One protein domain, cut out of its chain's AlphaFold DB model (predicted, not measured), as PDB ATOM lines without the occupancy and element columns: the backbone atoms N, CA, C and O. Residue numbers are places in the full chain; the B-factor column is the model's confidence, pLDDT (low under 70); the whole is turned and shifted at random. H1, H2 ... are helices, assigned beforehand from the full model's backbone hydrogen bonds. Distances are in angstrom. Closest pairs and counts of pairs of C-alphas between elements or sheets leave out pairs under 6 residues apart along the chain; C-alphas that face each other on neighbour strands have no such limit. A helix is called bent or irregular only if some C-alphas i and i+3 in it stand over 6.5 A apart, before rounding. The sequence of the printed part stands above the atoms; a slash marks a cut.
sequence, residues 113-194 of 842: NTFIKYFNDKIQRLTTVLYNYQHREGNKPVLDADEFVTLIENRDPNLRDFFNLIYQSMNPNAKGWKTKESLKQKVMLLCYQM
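Overview. This is residues 113 to 194 of the 842 residues of an uncharacterized protein of Diversispora epigaea (UniProt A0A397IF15). One long helix, H1, stands like a post along one side, and three shorter helices, H2, H3 and H4, make a crossed cluster beside it. H4 packs across H2 and H3 and points its last turn at the middle of H1, about perpendicular to it, while the first turns of H1, residues 113 to 118, stick out free of the cluster. The printed part has 82 residues, with four named helices in the order H1, H2, H3, H4 and no named strand; the class is all helix. The whole is compact, with a radius of gyration of the C-alphas of 13.1 A, and spans 39 by 35 by 20 A.

Arrangement. H1, residues 113 to 136, touches H2, residues 145 to 155, with its residues 126 to 130 alone. The closest C-alphas, those of Val 129 and Arg 155, are 6.5 A apart, and the lines are about perpendicular at 85 degrees. H3, residues 162 to 169, is close to H1 but not clearly touching, with the C-alphas of Lys 122 and Phe 162 closest at 7.2 A. H3 is also close to H2 but not clearly touching; their closest C-alphas, those of Val 149 and Phe 163, are 6.9 A apart. H4, residues 177 to 194, touches H3 at a steep tilt of 54 degrees, opposite ways, with the C-alphas of Tyr 167 and Val 187 closest at 6.1 A. H4 touches H2 with its residues 184 to 188 alone, at a steep tilt of 44 degrees, the same way; the C-alphas of Ala 145 and Gln 185 are closest at 5.5 A. H4 only just touches H1, with 3 pairs of C-alphas within 8 A, the closest being Ile 123 and Met 194 at 6.9 A; their lines are about perpendicular at 85 degrees. The helix packing is mostly crossed: of the 4 pairs that touch, 0 are at a shallow tilt. In H1, H2, H3 and H4 every O i to N i+4 pair is within hydrogen-bond range.

Along the chain. H1 begins at C-alpha 113, (-64.185, 10.935, -95.583), and is 32.6 A long from first to last C-alpha. It is neither bent nor irregular, but only just: C-alphas 133 and 136 are 6.2 A apart. H2 is 15.5 A long and begins at C-alpha 145, (-86.149, 31.349, -98.362). H3 is 11.0 A long. H4 is 25.8 A long and ends at C-alpha 194, (-74.206, 26.227, -89.574).

Size, cuts and confidence. The two C-alphas farthest apart, those of Arg 136 and Ala 174, are 40.0 A apart. The printed part has no cut, and its three links, of 8, 6 and 7 residues, are short. The mean pLDDT of the printed part is 88.9, and residue 113 alone is under 70.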
ATOM      1  N   ASN A 113     -64.986   9.760 -95.283       61.75
ATOM      2  CA  ASN A 113     -64.185  10.935 -95.583       61.75
ATOM      3  C   ASN A 113     -64.729  11.779 -96.748       61.75
ATOM      4  O   ASN A 113     -64.570  12.994 -96.704       61.75
ATOM      5  N   THR A 114     -65.373  11.211 -97.770       75.50
ATOM      6  CA  THR A 114     -65.754  11.950 -98.990       75.50
ATOM      7  C   THR A 114     -67.023  12.776 -98.800       75.50
ATOM      8  O   THR A 114     -67.036  13.949 -99.173       75.50
ATOM      9  N   PHE A 115     -68.060  12.238 -98.143       80.88
ATOM     10  CA  PHE A 115     -69.255  13.027 -97.804       80.88
ATOM     11  C   PHE A 115     -68.946  14.096 -96.751       80.88
ATOM     12  O   PHE A 115     -69.373  15.238 -96.900       80.88
ATOM     13  N   ILE A 116     -68.155  13.763 -95.723       80.25
ATOM     14  CA  ILE A 116     -67.727  14.736 -94.707       80.25
ATOM     15  C   ILE A 116     -66.927  15.870 -95.364       80.25
ATOM     16  O   ILE A 116     -67.197  17.038 -95.091       80.25
ATOM     17  N   LYS A 117     -65.986  15.555 -96.269       86.44
ATOM     18  CA  LYS A 117     -65.241  16.565 -97.042       86.44
ATOM     19  C   LYS A 117     -66.169  17.426 -97.901       86.44
ATOM     20  O   LYS A 117     -66.043  18.645 -97.863       86.44
ATOM     21  N   TYR A 118     -67.117  16.815 -98.615       89.38
ATOM     22  CA  TYR A 118     -68.111  17.533 -99.417       89.38
ATOM     23  C   TYR A 118     -68.952  18.491 -98.564       89.38
ATOM     24  O   TYR A 118     -69.034  19.681 -98.854       89.38
ATOM     25  N   PHE A 119     -69.552  17.994 -97.482       89.12
ATOM     26  CA  PHE A 119     -70.436  18.781 -96.626       89.12
ATOM     27  C   PHE A 119     -69.677  19.921 -95.928       89.12
ATOM     28  O   PHE A 119     -70.165  21.052 -95.885       89.12
ATOM     29  N   ASN A 120     -68.449  19.661 -95.466       89.31
ATOM     30  CA  ASN A 120     -67.571  20.686 -94.896       89.31
ATOM     31  C   ASN A 120     -67.190  21.772 -95.916       89.31
ATOM     32  O   ASN A 120     -67.216  22.953 -95.561       89.31
ATOM     33  N   ASP A 121     -66.881  21.408 -97.168       92.62
ATOM     34  CA  ASP A 121     -66.615  22.370 -98.252       92.62
ATOM     35  C   ASP A 121     -67.838  23.260 -98.524       92.62
ATOM     36  O   ASP A 121     -67.719  24.488 -98.556       92.62
ATOM     37  N   LYS A 122     -69.042  22.677 -98.619       94.56
ATOM     38  CA  LYS A 122     -70.270  23.458 -98.845       94.56
ATOM     39  C   LYS A 122     -70.575  24.417 -97.698       94.56
ATOM     40  O   LYS A 122     -70.857  25.588 -97.951       94.56
ATOM     41  N   ILE A 123     -70.449  23.985 -96.440       93.12
ATOM     42  CA  ILE A 123     -70.625  24.888 -95.289       93.12
ATOM     43  C   ILE A 123     -69.562  25.993 -95.294       93.12
ATOM     44  O   ILE A 123     -69.880  27.148 -95.004       93.12
ATOM     45  N   GLN A 124     -68.309  25.682 -95.636       94.56
ATOM     46  CA  GLN A 124     -67.237  26.674 -95.739       94.56
ATOM     47  C   GLN A 124     -67.552  27.766 -96.765       94.56
ATOM     48  O   GLN A 124     -67.413  28.958 -96.466       94.56
ATOM     49  N   ARG A 125     -67.999  27.365 -97.953       94.88
ATOM     50  CA  ARG A 125     -68.395  28.275 -99.033       94.88
ATOM     51  C   ARG A 125     -69.591  29.126 -98.639       94.88
ATOM     52  O   ARG A 125     -69.506  30.350 -98.696       94.88
ATOM     53  N   LEU A 126     -70.640  28.493 -98.108       95.81
ATOM     54  CA  LEU A 126     -71.821  29.178 -97.582       95.81
ATOM     55  C   LEU A 126     -71.434  30.228 -96.532       95.81
ATOM     56  O   LEU A 126     -71.880  31.371 -96.594       95.81
ATOM     57  N   THR A 127     -70.551  29.868 -95.597       93.94
ATOM     58  CA  THR A 127     -70.058  30.787 -94.562       93.94
ATOM     59  C   THR A 127     -69.350  31.994 -95.170       93.94
ATOM     60  O   THR A 127     -69.545  33.111 -94.705       93.94
ATOM     61  N   THR A 128     -68.545  31.783 -96.212       94.50
ATOM     62  CA  THR A 128     -67.795  32.851 -96.889       94.50
ATOM     63  C   THR A 128     -68.734  33.815 -97.614       94.50
ATOM     64  O   THR A 128     -68.591  35.028 -97.469       94.50
ATOM     65  N   VAL A 129     -69.735  33.283 -98.325       94.69
ATOM     66  CA  VAL A 129     -70.774  34.081 -98.992       94.69
ATOM     67  C   VAL A 129     -71.523  34.944 -97.976       94.69
ATOM     68  O   VAL A 129     -71.588  36.162 -98.133       94.69
ATOM     69  N   LEU A 130     -72.031  34.334 -96.902       93.44
ATOM     70  CA  LEU A 130     -72.814  35.046 -95.889       93.44
ATOM     71  C   LEU A 130     -71.975  36.043 -95.084       93.44
ATOM     72  O   LEU A 130     -72.473  37.106 -94.722       93.44
ATOM     73  N   TYR A 131     -70.704  35.733 -94.828       92.19
ATOM     74  CA  TYR A 131     -69.775  36.648 -94.174       92.19
ATOM     75  C   TYR A 131     -69.512  37.897 -95.017       92.19
ATOM     76  O   TYR A 131     -69.624  39.007 -94.505       92.19
ATOM     77  N   ASN A 132     -69.203  37.738 -96.306       91.44
ATOM     78  CA  ASN A 132     -68.979  38.881 -97.189       91.44
ATOM     79  C   ASN A 132     -70.249  39.735 -97.300       91.44
ATOM     80  O   ASN A 132     -70.191  40.947 -97.100       91.44
ATOM     81  N   TYR A 133     -71.396  39.083 -97.496       91.31
ATOM     82  CA  TYR A 133     -72.687  39.748 -97.605       91.31
ATOM     83  C   TYR A 133     -73.060  40.548 -96.344       91.31
ATOM     84  O   TYR A 133     -73.417  41.717 -96.437       91.31
ATOM     85  N   GLN A 134     -72.950  39.951 -95.152       88.69
ATOM     86  CA  GLN A 134     -73.389  40.607 -93.912       88.69
ATOM     87  C   GLN A 134     -72.336  41.534 -93.301       88.69
ATOM     88  O   GLN A 134     -72.680  42.576 -92.751       88.69
ATOM     89  N   HIS A 135     -71.059  41.150 -93.340       85.19
ATOM     90  CA  HIS A 135     -70.009  41.830 -92.580       85.19
ATOM     91  C   HIS A 135     -69.156  42.773 -93.429       85.19
ATOM     92  O   HIS A 135     -68.783  43.833 -92.938       85.19
ATOM     93  N   ARG A 136     -68.838  42.418 -94.683       85.56
ATOM     94  CA  ARG A 136     -68.045  43.299 -95.563       85.56
ATOM     95  C   ARG A 136     -68.906  44.327 -96.280       85.56
ATOM     96  O   ARG A 136     -68.496  45.472 -96.406       85.56
ATOM     97  N   GLU A 137     -70.082  43.914 -96.734       87.88
ATOM     98  CA  GLU A 137     -71.008  44.782 -97.472       87.88
ATOM     99  C   GLU A 137     -72.036  45.466 -96.567       87.88
ATOM    100  O   GLU A 137     -72.690  46.411 -96.989       87.88
ATOM    101  N   GLY A 138     -72.189  45.004 -95.321       81.50
ATOM    102  CA  GLY A 138     -73.140  45.578 -94.365       81.50
ATOM    103  C   GLY A 138     -74.611  45.270 -94.666       81.50
ATOM    104  O   GLY A 138     -75.493  45.914 -94.097       81.50
ATOM    105  N   ASN A 139     -74.905  44.294 -95.535       86.62
ATOM    106  CA  ASN A 139     -76.279  43.955 -95.894       86.62
ATOM    107  C   ASN A 139     -77.010  43.222 -94.758       86.62
ATOM    108  O   ASN A 139     -76.436  42.435 -93.997       86.62
ATOM    109  N   LYS A 140     -78.327  43.442 -94.666       85.25
ATOM    110  CA  LYS A 140     -79.199  42.735 -93.716       85.25
ATOM    111  C   LYS A 140     -79.368  41.264 -94.128       85.25
ATOM    112  O   LYS A 140     -79.367  40.971 -95.322       85.25
ATOM    113  N   PRO A 141     -79.543  40.330 -93.172       87.12
ATOM    114  CA  PRO A 141     -79.817  38.931 -93.498       87.12
ATOM    115  C   PRO A 141     -81.127  38.807 -94.290       87.12
ATOM    116  O   PRO A 141     -82.131  39.417 -93.928       87.12
ATOM    117  N   VAL A 142     -81.116  37.986 -95.339       89.81
ATOM    118  CA  VAL A 142     -82.314  37.650 -96.122       89.81
ATOM    119  C   VAL A 142     -83.174  36.675 -95.319       89.81
ATOM    120  O   VAL A 142     -82.647  35.681 -94.810       89.81
ATOM    121  N   LEU A 143     -84.466  36.988 -95.179       84.44
ATOM    122  CA  LEU A 143     -85.447  36.211 -94.406       84.44
ATOM    123  C   LEU A 143     -86.482  35.492 -95.291       84.44
ATOM    124  O   LEU A 143     -87.281  34.709 -94.779       84.44
ATOM    125  N   ASP A 144     -86.471  35.737 -96.599       89.06
ATOM    126  CA  ASP A 144     -87.210  34.926 -97.559       89.06
ATOM    127  C   ASP A 144     -86.344  33.760 -98.051       89.06
ATOM    128  O   ASP A 144     -85.169  33.925 -98.388       89.06
ATOM    129  N   ALA A 145     -86.911  32.553 -98.058       89.00
ATOM    130  CA  ALA A 145     -86.149  31.349 -98.362       89.00
ATOM    131  C   ALA A 145     -85.784  31.236 -99.851       89.00
ATOM    132  O   ALA A 145     -84.724  30.696-100.164       89.00
ATOM    133  N   ASP A 146     -86.627  31.733-100.755       90.00
ATOM    134  CA  ASP A 146     -86.392  31.647-102.197       90.00
ATOM    135  C   ASP A 146     -85.399  32.740-102.646       90.00
ATOM    136  O   ASP A 146     -84.467  32.462-103.413       90.00
ATOM    137  N   GLU A 147     -85.488  33.945-102.069       93.25
ATOM    138  CA  GLU A 147     -84.456  34.984-102.208       93.25
ATOM    139  C   GLU A 147     -83.104  34.523-101.644       93.25
ATOM    140  O   GLU A 147     -82.058  34.769-102.248       93.25
ATOM    141  N   PHE A 148     -83.101  33.814-100.509       93.62
ATOM    142  CA  PHE A 148     -81.878  33.284 -99.903       93.62
ATOM    143  C   PHE A 148     -81.177  32.265-100.805       93.62
ATOM    144  O   PHE A 148     -79.961  32.345-100.976       93.62
ATOM    145  N   VAL A 149     -81.925  31.322-101.393       93.88
ATOM    146  CA  VAL A 149     -81.372  30.343-102.345       93.88
ATOM    147  C   VAL A 149     -80.758  31.066-103.540       93.88
ATOM    148  O   VAL A 149     -79.598  30.831-103.875       93.88
ATOM    149  N   THR A 150     -81.498  32.019-104.109       93.62
ATOM    150  CA  THR A 150     -81.028  32.830-105.237       93.62
ATOM    151  C   THR A 150     -79.737  33.578-104.889       93.62
ATOM    152  O   THR A 150     -78.785  33.575-105.668       93.62
ATOM    153  N   LEU A 151     -79.656  34.173-103.692       94.56
ATOM    154  CA  LEU A 151     -78.464  34.872-103.212       94.56
ATOM    155  C   LEU A 151     -77.242  33.945-103.139       94.56
ATOM    156  O   LEU A 151     -76.179  34.307-103.646       94.56
ATOM    157  N   ILE A 152     -77.361  32.779-102.493       94.94
ATOM    158  CA  ILE A 152     -76.201  31.906-102.258       94.94
ATOM    159  C   ILE A 152     -75.705  31.243-103.546       94.94
ATOM    160  O   ILE A 152     -74.494  31.136-103.732       94.94
ATOM    161  N   GLU A 153     -76.612  30.855-104.447       93.62
ATOM    162  CA  GLU A 153     -76.263  30.195-105.710       93.62
ATOM    163  C   GLU A 153     -75.666  31.180-106.724       93.62
ATOM    164  O   GLU A 153     -74.717  30.832-107.425       93.62
ATOM    165  N   ASN A 154     -76.146  32.430-106.755       93.38
ATOM    166  CA  ASN A 154     -75.568  33.475-107.607       93.38
ATOM    167  C   ASN A 154     -74.166  33.900-107.148       93.38
ATOM    168  O   ASN A 154     -73.325  34.266-107.968       93.38
ATOM    169  N   ARG A 155     -73.910  33.885-105.834       92.25
ATOM    170  CA  ARG A 155     -72.633  34.312-105.238       92.25
ATOM    171  C   ARG A 155     -71.553  33.231-105.308       92.25
ATOM    172  O   ARG A 155     -70.385  33.568-105.479       92.25
ATOM    173  N   ASP A 156     -71.922  31.958-105.161       93.38
ATOM    174  CA  ASP A 156     -71.042  30.816-105.427       93.38
ATOM    175  C   ASP A 156     -71.841  29.709-106.141       93.38
ATOM    176  O   ASP A 156     -72.592  28.980-105.486       93.38
ATOM    177  N   PRO A 157     -71.638  29.511-107.459       91.50
ATOM    178  CA  PRO A 157     -72.308  28.458-108.224       91.50
ATOM    179  C   PRO A 157     -72.081  27.045-107.672       91.50
ATOM    180  O   PRO A 157     -72.874  26.144-107.932       91.50
ATOM    181  N   ASN A 158     -71.028  26.827-106.875       88.94
ATOM    182  CA  ASN A 158     -70.785  25.541-106.223       88.94
ATOM    183  C   ASN A 158     -71.754  25.265-105.065       88.94
ATOM    184  O   ASN A 158     -71.764  24.147-104.554       88.94
ATOM    185  N   LEU A 159     -72.544  26.240-104.616       92.06
ATOM    186  CA  LEU A 159     -73.608  26.039-103.628       92.06
ATOM    187  C   LEU A 159     -74.933  25.604-104.260       92.06
ATOM    188  O   LEU A 159     -75.877  25.320-103.520       92.06
ATOM    189  N   ARG A 160     -74.995  25.507-105.593       89.94
ATOM    190  CA  ARG A 160     -76.183  25.036-106.300       89.94
ATOM    191  C   ARG A 160     -76.617  23.668-105.787       89.94
ATOM    192  O   ARG A 160     -75.780  22.802-105.526       89.94
ATOM    193  N   ASP A 161     -77.919  23.517-105.570       87.69
ATOM    194  CA  ASP A 161     -78.561  22.320-105.014       87.69
ATOM    195  C   ASP A 161     -78.193  21.970-103.558       87.69
ATOM    196  O   ASP A 161     -78.816  21.079-102.974       87.69
ATOM    197  N   PHE A 162     -77.261  22.678-102.905       93.00
ATOM    198  CA  PHE A 162     -76.902  22.406-101.506       93.00
ATOM    199  C   PHE A 162     -78.081  22.651-100.555       93.00
ATOM    200  O   PHE A 162     -78.361  21.833 -99.678       93.00
ATOM    201  N   PHE A 163     -78.822  23.743-100.761       94.25
ATOM    202  CA  PHE A 163     -80.044  24.013-100.000       94.25
ATOM    203  C   PHE A 163     -81.105  22.936-100.250       94.25
ATOM    204  O   PHE A 163     -81.718  22.431 -99.306       94.25
ATOM    205  N   ASN A 164     -81.300  22.551-101.517       91.94
ATOM    206  CA  ASN A 164     -82.269  21.528-101.899       91.94
ATOM    207  C   ASN A 164     -81.916  20.169-101.272       91.94
ATOM    208  O   ASN A 164     -82.803  19.488-100.773       91.94
ATOM    209  N   LEU A 165     -80.633  19.810-101.184       92.31
ATOM    210  CA  LEU A 165     -80.170  18.595-100.505       92.31
ATOM    211  C   LEU A 165     -80.628  18.545 -99.039       92.31
ATOM    212  O   LEU A 165     -81.189  17.538 -98.593       92.31
ATOM    213  N   ILE A 166     -80.457  19.641 -98.293       92.69
ATOM    214  CA  ILE A 166     -80.917  19.728 -96.898       92.69
ATOM    215  C   ILE A 166     -82.452  19.717 -96.842       92.69
ATOM    216  O   ILE A 166     -83.037  19.036 -96.001       92.69
ATOM    217  N   TYR A 167     -83.116  20.418 -97.761       92.44
ATOM    218  CA  TYR A 167     -84.574  20.467 -97.840       92.44
ATOM    219  C   TYR A 167     -85.206  19.097 -98.108       92.44
ATOM    220  O   TYR A 167     -86.127  18.708 -97.388       92.44
ATOM    221  N   GLN A 168     -84.691  18.327 -99.071       90.25
ATOM    222  CA  GLN A 168     -85.166  16.970 -99.360       90.25
ATOM    223  C   GLN A 168     -84.937  16.021 -98.179       90.25
ATOM    224  O   GLN A 168     -85.787  15.174 -97.894       90.25
ATOM    225  N   SER A 169     -83.849  16.221 -97.428       87.06
ATOM    226  CA  SER A 169     -83.542  15.444 -96.218       87.06
ATOM    227  C   SER A 169     -84.582  15.629 -95.100       87.06
ATOM    228  O   SER A 169     -84.691  14.783 -94.217       87.06
ATOM    229  N   MET A 170     -85.410  16.680 -95.156       88.00
ATOM    230  CA  MET A 170     -86.510  16.924 -94.207       88.00
ATOM    231  C   MET A 170     -87.835  16.242 -94.603       88.00
ATOM    232  O   MET A 170     -88.879  16.507 -94.001       88.00
ATOM    233  N   ASN A 171     -87.811  15.364 -95.613       87.25
ATOM    234  CA  ASN A 171     -88.967  14.641 -96.152       87.25
ATOM    235  C   ASN A 171     -90.151  15.565 -96.534       87.25
ATOM    236  O   ASN A 171     -91.264  15.406 -96.017       87.25
ATOM    237  N   PRO A 172     -89.951  16.539 -97.446       84.44
ATOM    238  CA  PRO A 172     -90.993  17.485 -97.834       84.44
ATOM    239  C   PRO A 172     -92.136  16.798 -98.595       84.44
ATOM    240  O   PRO A 172     -93.284  17.230 -98.507       84.44
ATOM    241  N   ASN A 173     -91.859  15.695 -99.300       84.44
ATOM    242  CA  ASN A 173     -92.833  14.973-100.126       84.44
ATOM    243  C   ASN A 173     -94.006  14.393 -99.322       84.44
ATOM    244  O   ASN A 173     -95.123  14.332 -99.834       84.44
ATOM    245  N   ALA A 174     -93.783  14.052 -98.051       79.75
ATOM    246  CA  ALA A 174     -94.820  13.568 -97.143       79.75
ATOM    247  C   ALA A 174     -95.625  14.691 -96.447       79.75
ATOM    248  O   ALA A 174     -96.468  14.399 -95.598       79.75
ATOM    249  N   LYS A 175     -95.361  15.975 -96.742       83.12
ATOM    250  CA  LYS A 175     -95.922  17.123 -96.005       83.12
ATOM    251  C   LYS A 175     -96.905  17.955 -96.837       83.12
ATOM    252  O   LYS A 175     -96.823  18.023 -98.063       83.12
ATOM    253  N   GLY A 176     -97.840  18.618 -96.150       83.81
ATOM    254  CA  GLY A 176     -98.763  19.591 -96.748       83.81
ATOM    255  C   GLY A 176     -98.061  20.884 -97.185       83.81
ATOM    256  O   GLY A 176     -96.940  21.154 -96.764       83.81
ATOM    257  N   TRP A 177     -98.718  21.703 -98.012       79.62
ATOM    258  CA  TRP A 177     -98.106  22.892 -98.629       79.62
ATOM    259  C   TRP A 177     -97.619  23.936 -97.604       79.62
ATOM    260  O   TRP A 177     -96.452  24.311 -97.659       79.62
ATOM    261  N   LYS A 178     -98.435  24.294 -96.596       78.94
ATOM    262  CA  LYS A 178     -98.023  25.207 -95.504       78.94
ATOM    263  C   LYS A 178     -96.788  24.686 -94.761       78.94
ATOM    264  O   LYS A 178     -95.879  25.431 -94.411       78.94
ATOM    265  N   THR A 179     -96.729  23.374 -94.533       83.31
ATOM    266  CA  THR A 179     -95.586  22.732 -93.875       83.31
ATOM    267  C   THR A 179     -94.352  22.716 -94.775       83.31
ATOM    268  O   THR A 179     -93.252  22.888 -94.267       83.31
ATOM    269  N   LYS A 180     -94.508  22.545 -96.094       86.62
ATOM    270  CA  LYS A 180     -93.404  22.636 -97.063       86.62
ATOM    271  C   LYS A 180     -92.779  24.031 -97.085       86.62
ATOM    272  O   LYS A 180     -91.557  24.123 -97.124       86.62
ATOM    273  N   GLU A 181     -93.596  25.075 -97.021       83.94
ATOM    274  CA  GLU A 181     -93.147  26.471 -96.948       83.94
ATOM    275  C   GLU A 181     -92.427  26.757 -95.619       83.94
ATOM    276  O   GLU A 181     -91.284  27.212 -95.605       83.94
ATOM    277  N   SER A 182     -93.016  26.336 -94.494       86.50
ATOM    278  CA  SER A 182     -92.360  26.398 -93.178       86.50
ATOM    279  C   SER A 182     -91.040  25.610 -93.133       86.50
ATOM    280  O   SER A 182     -90.091  26.026 -92.470       86.50
ATOM    281  N   LEU A 183     -90.943  24.479 -93.841       89.38
ATOM    282  CA  LEU A 183     -89.709  23.696 -93.935       89.38
ATOM    283  C   LEU A 183     -88.609  24.441 -94.692       89.38
ATOM    284  O   LEU A 183     -87.469  24.400 -94.235       89.38
ATOM    285  N   LYS A 184     -88.922  25.157 -95.782       89.62
ATOM    286  CA  LYS A 184     -87.930  25.995 -96.481       89.62
ATOM    287  C   LYS A 184     -87.329  27.035 -95.529       89.62
ATOM    288  O   LYS A 184     -86.111  27.132 -95.409       89.62
ATOM    289  N   GLN A 185     -88.182  27.723 -94.771       89.25
ATOM    290  CA  GLN A 185     -87.769  28.710 -93.768       89.25
ATOM    291  C   GLN A 185     -86.870  28.099 -92.674       89.25
ATOM    292  O   GLN A 185     -85.837  28.662 -92.308       89.25
ATOM    293  N   LYS A 186     -87.197  26.892 -92.192       90.19
ATOM    294  CA  LYS A 186     -86.363  26.164 -91.214       90.19
ATOM    295  C   LYS A 186     -85.002  25.759 -91.781       90.19
ATOM    296  O   LYS A 186     -84.003  25.862 -91.074       90.19
ATOM    297  N   VAL A 187     -84.951  25.312 -93.035       92.38
ATOM    298  CA  VAL A 187     -83.701  24.932 -93.713       92.38
ATOM    299  C   VAL A 187     -82.808  26.151 -93.927       92.38
ATOM    300  O   VAL A 187     -81.608  26.075 -93.670       92.38
ATOM    301  N   MET A 188     -83.385  27.294 -94.302       93.19
ATOM    302  CA  MET A 188     -82.664  28.568 -94.372       93.19
ATOM    303  C   MET A 188     -82.068  28.949 -93.013       93.19
ATOM    304  O   MET A 188     -80.881  29.263 -92.922       93.19
ATOM    305  N   LEU A 189     -82.855  28.870 -91.934       89.06
ATOM    306  CA  LEU A 189     -82.358  29.160 -90.590       89.06
ATOM    307  C   LEU A 189     -81.223  28.206 -90.182       89.06
ATOM    308  O   LEU A 189     -80.225  28.653 -89.618       89.06
ATOM    309  N   LEU A 190     -81.337  26.919 -90.518       90.56
ATOM    310  CA  LEU A 190     -80.284  25.931 -90.294       90.56
ATOM    311  C   LEU A 190     -79.000  26.284 -91.068       90.56
ATOM    312  O   LEU A 190     -77.907  26.187 -90.515       90.56
ATOM    313  N   CYS A 191     -79.119  26.762 -92.312       91.50
ATOM    314  CA  CYS A 191     -77.989  27.248 -93.112       91.50
ATOM    315  C   CYS A 191     -77.274  28.424 -92.433       91.50
ATOM    316  O   CYS A 191     -76.051  28.393 -92.270       91.50
ATOM    317  N   TYR A 192     -78.029  29.422 -91.960       90.25
ATOM    318  CA  TYR A 192     -77.467  30.527 -91.181       90.25
ATOM    319  C   TYR A 192     -76.796  30.051 -89.892       90.25
ATOM    320  O   TYR A 192     -75.725  30.543 -89.552       90.25
ATOM    321  N   GLN A 193     -77.391  29.091 -89.182       86.94
ATOM    322  CA  GLN A 193     -76.821  28.541 -87.951       86.94
ATOM    323  C   GLN A 193     -75.499  27.817 -88.209       86.94
ATOM    324  O   GLN A 193     -74.515  28.111 -87.534       86.94
ATOM    325  N   MET A 194     -75.440  26.932 -89.209       89.81
ATOM    326  CA  MET A 194     -74.206  26.227 -89.574       89.81
ATOM    327  C   MET A 194     -73.092  27.207 -89.967       89.81
ATOM    328  O   MET A 194     -71.961  27.076 -89.499       89.81
TER     329      MET A 194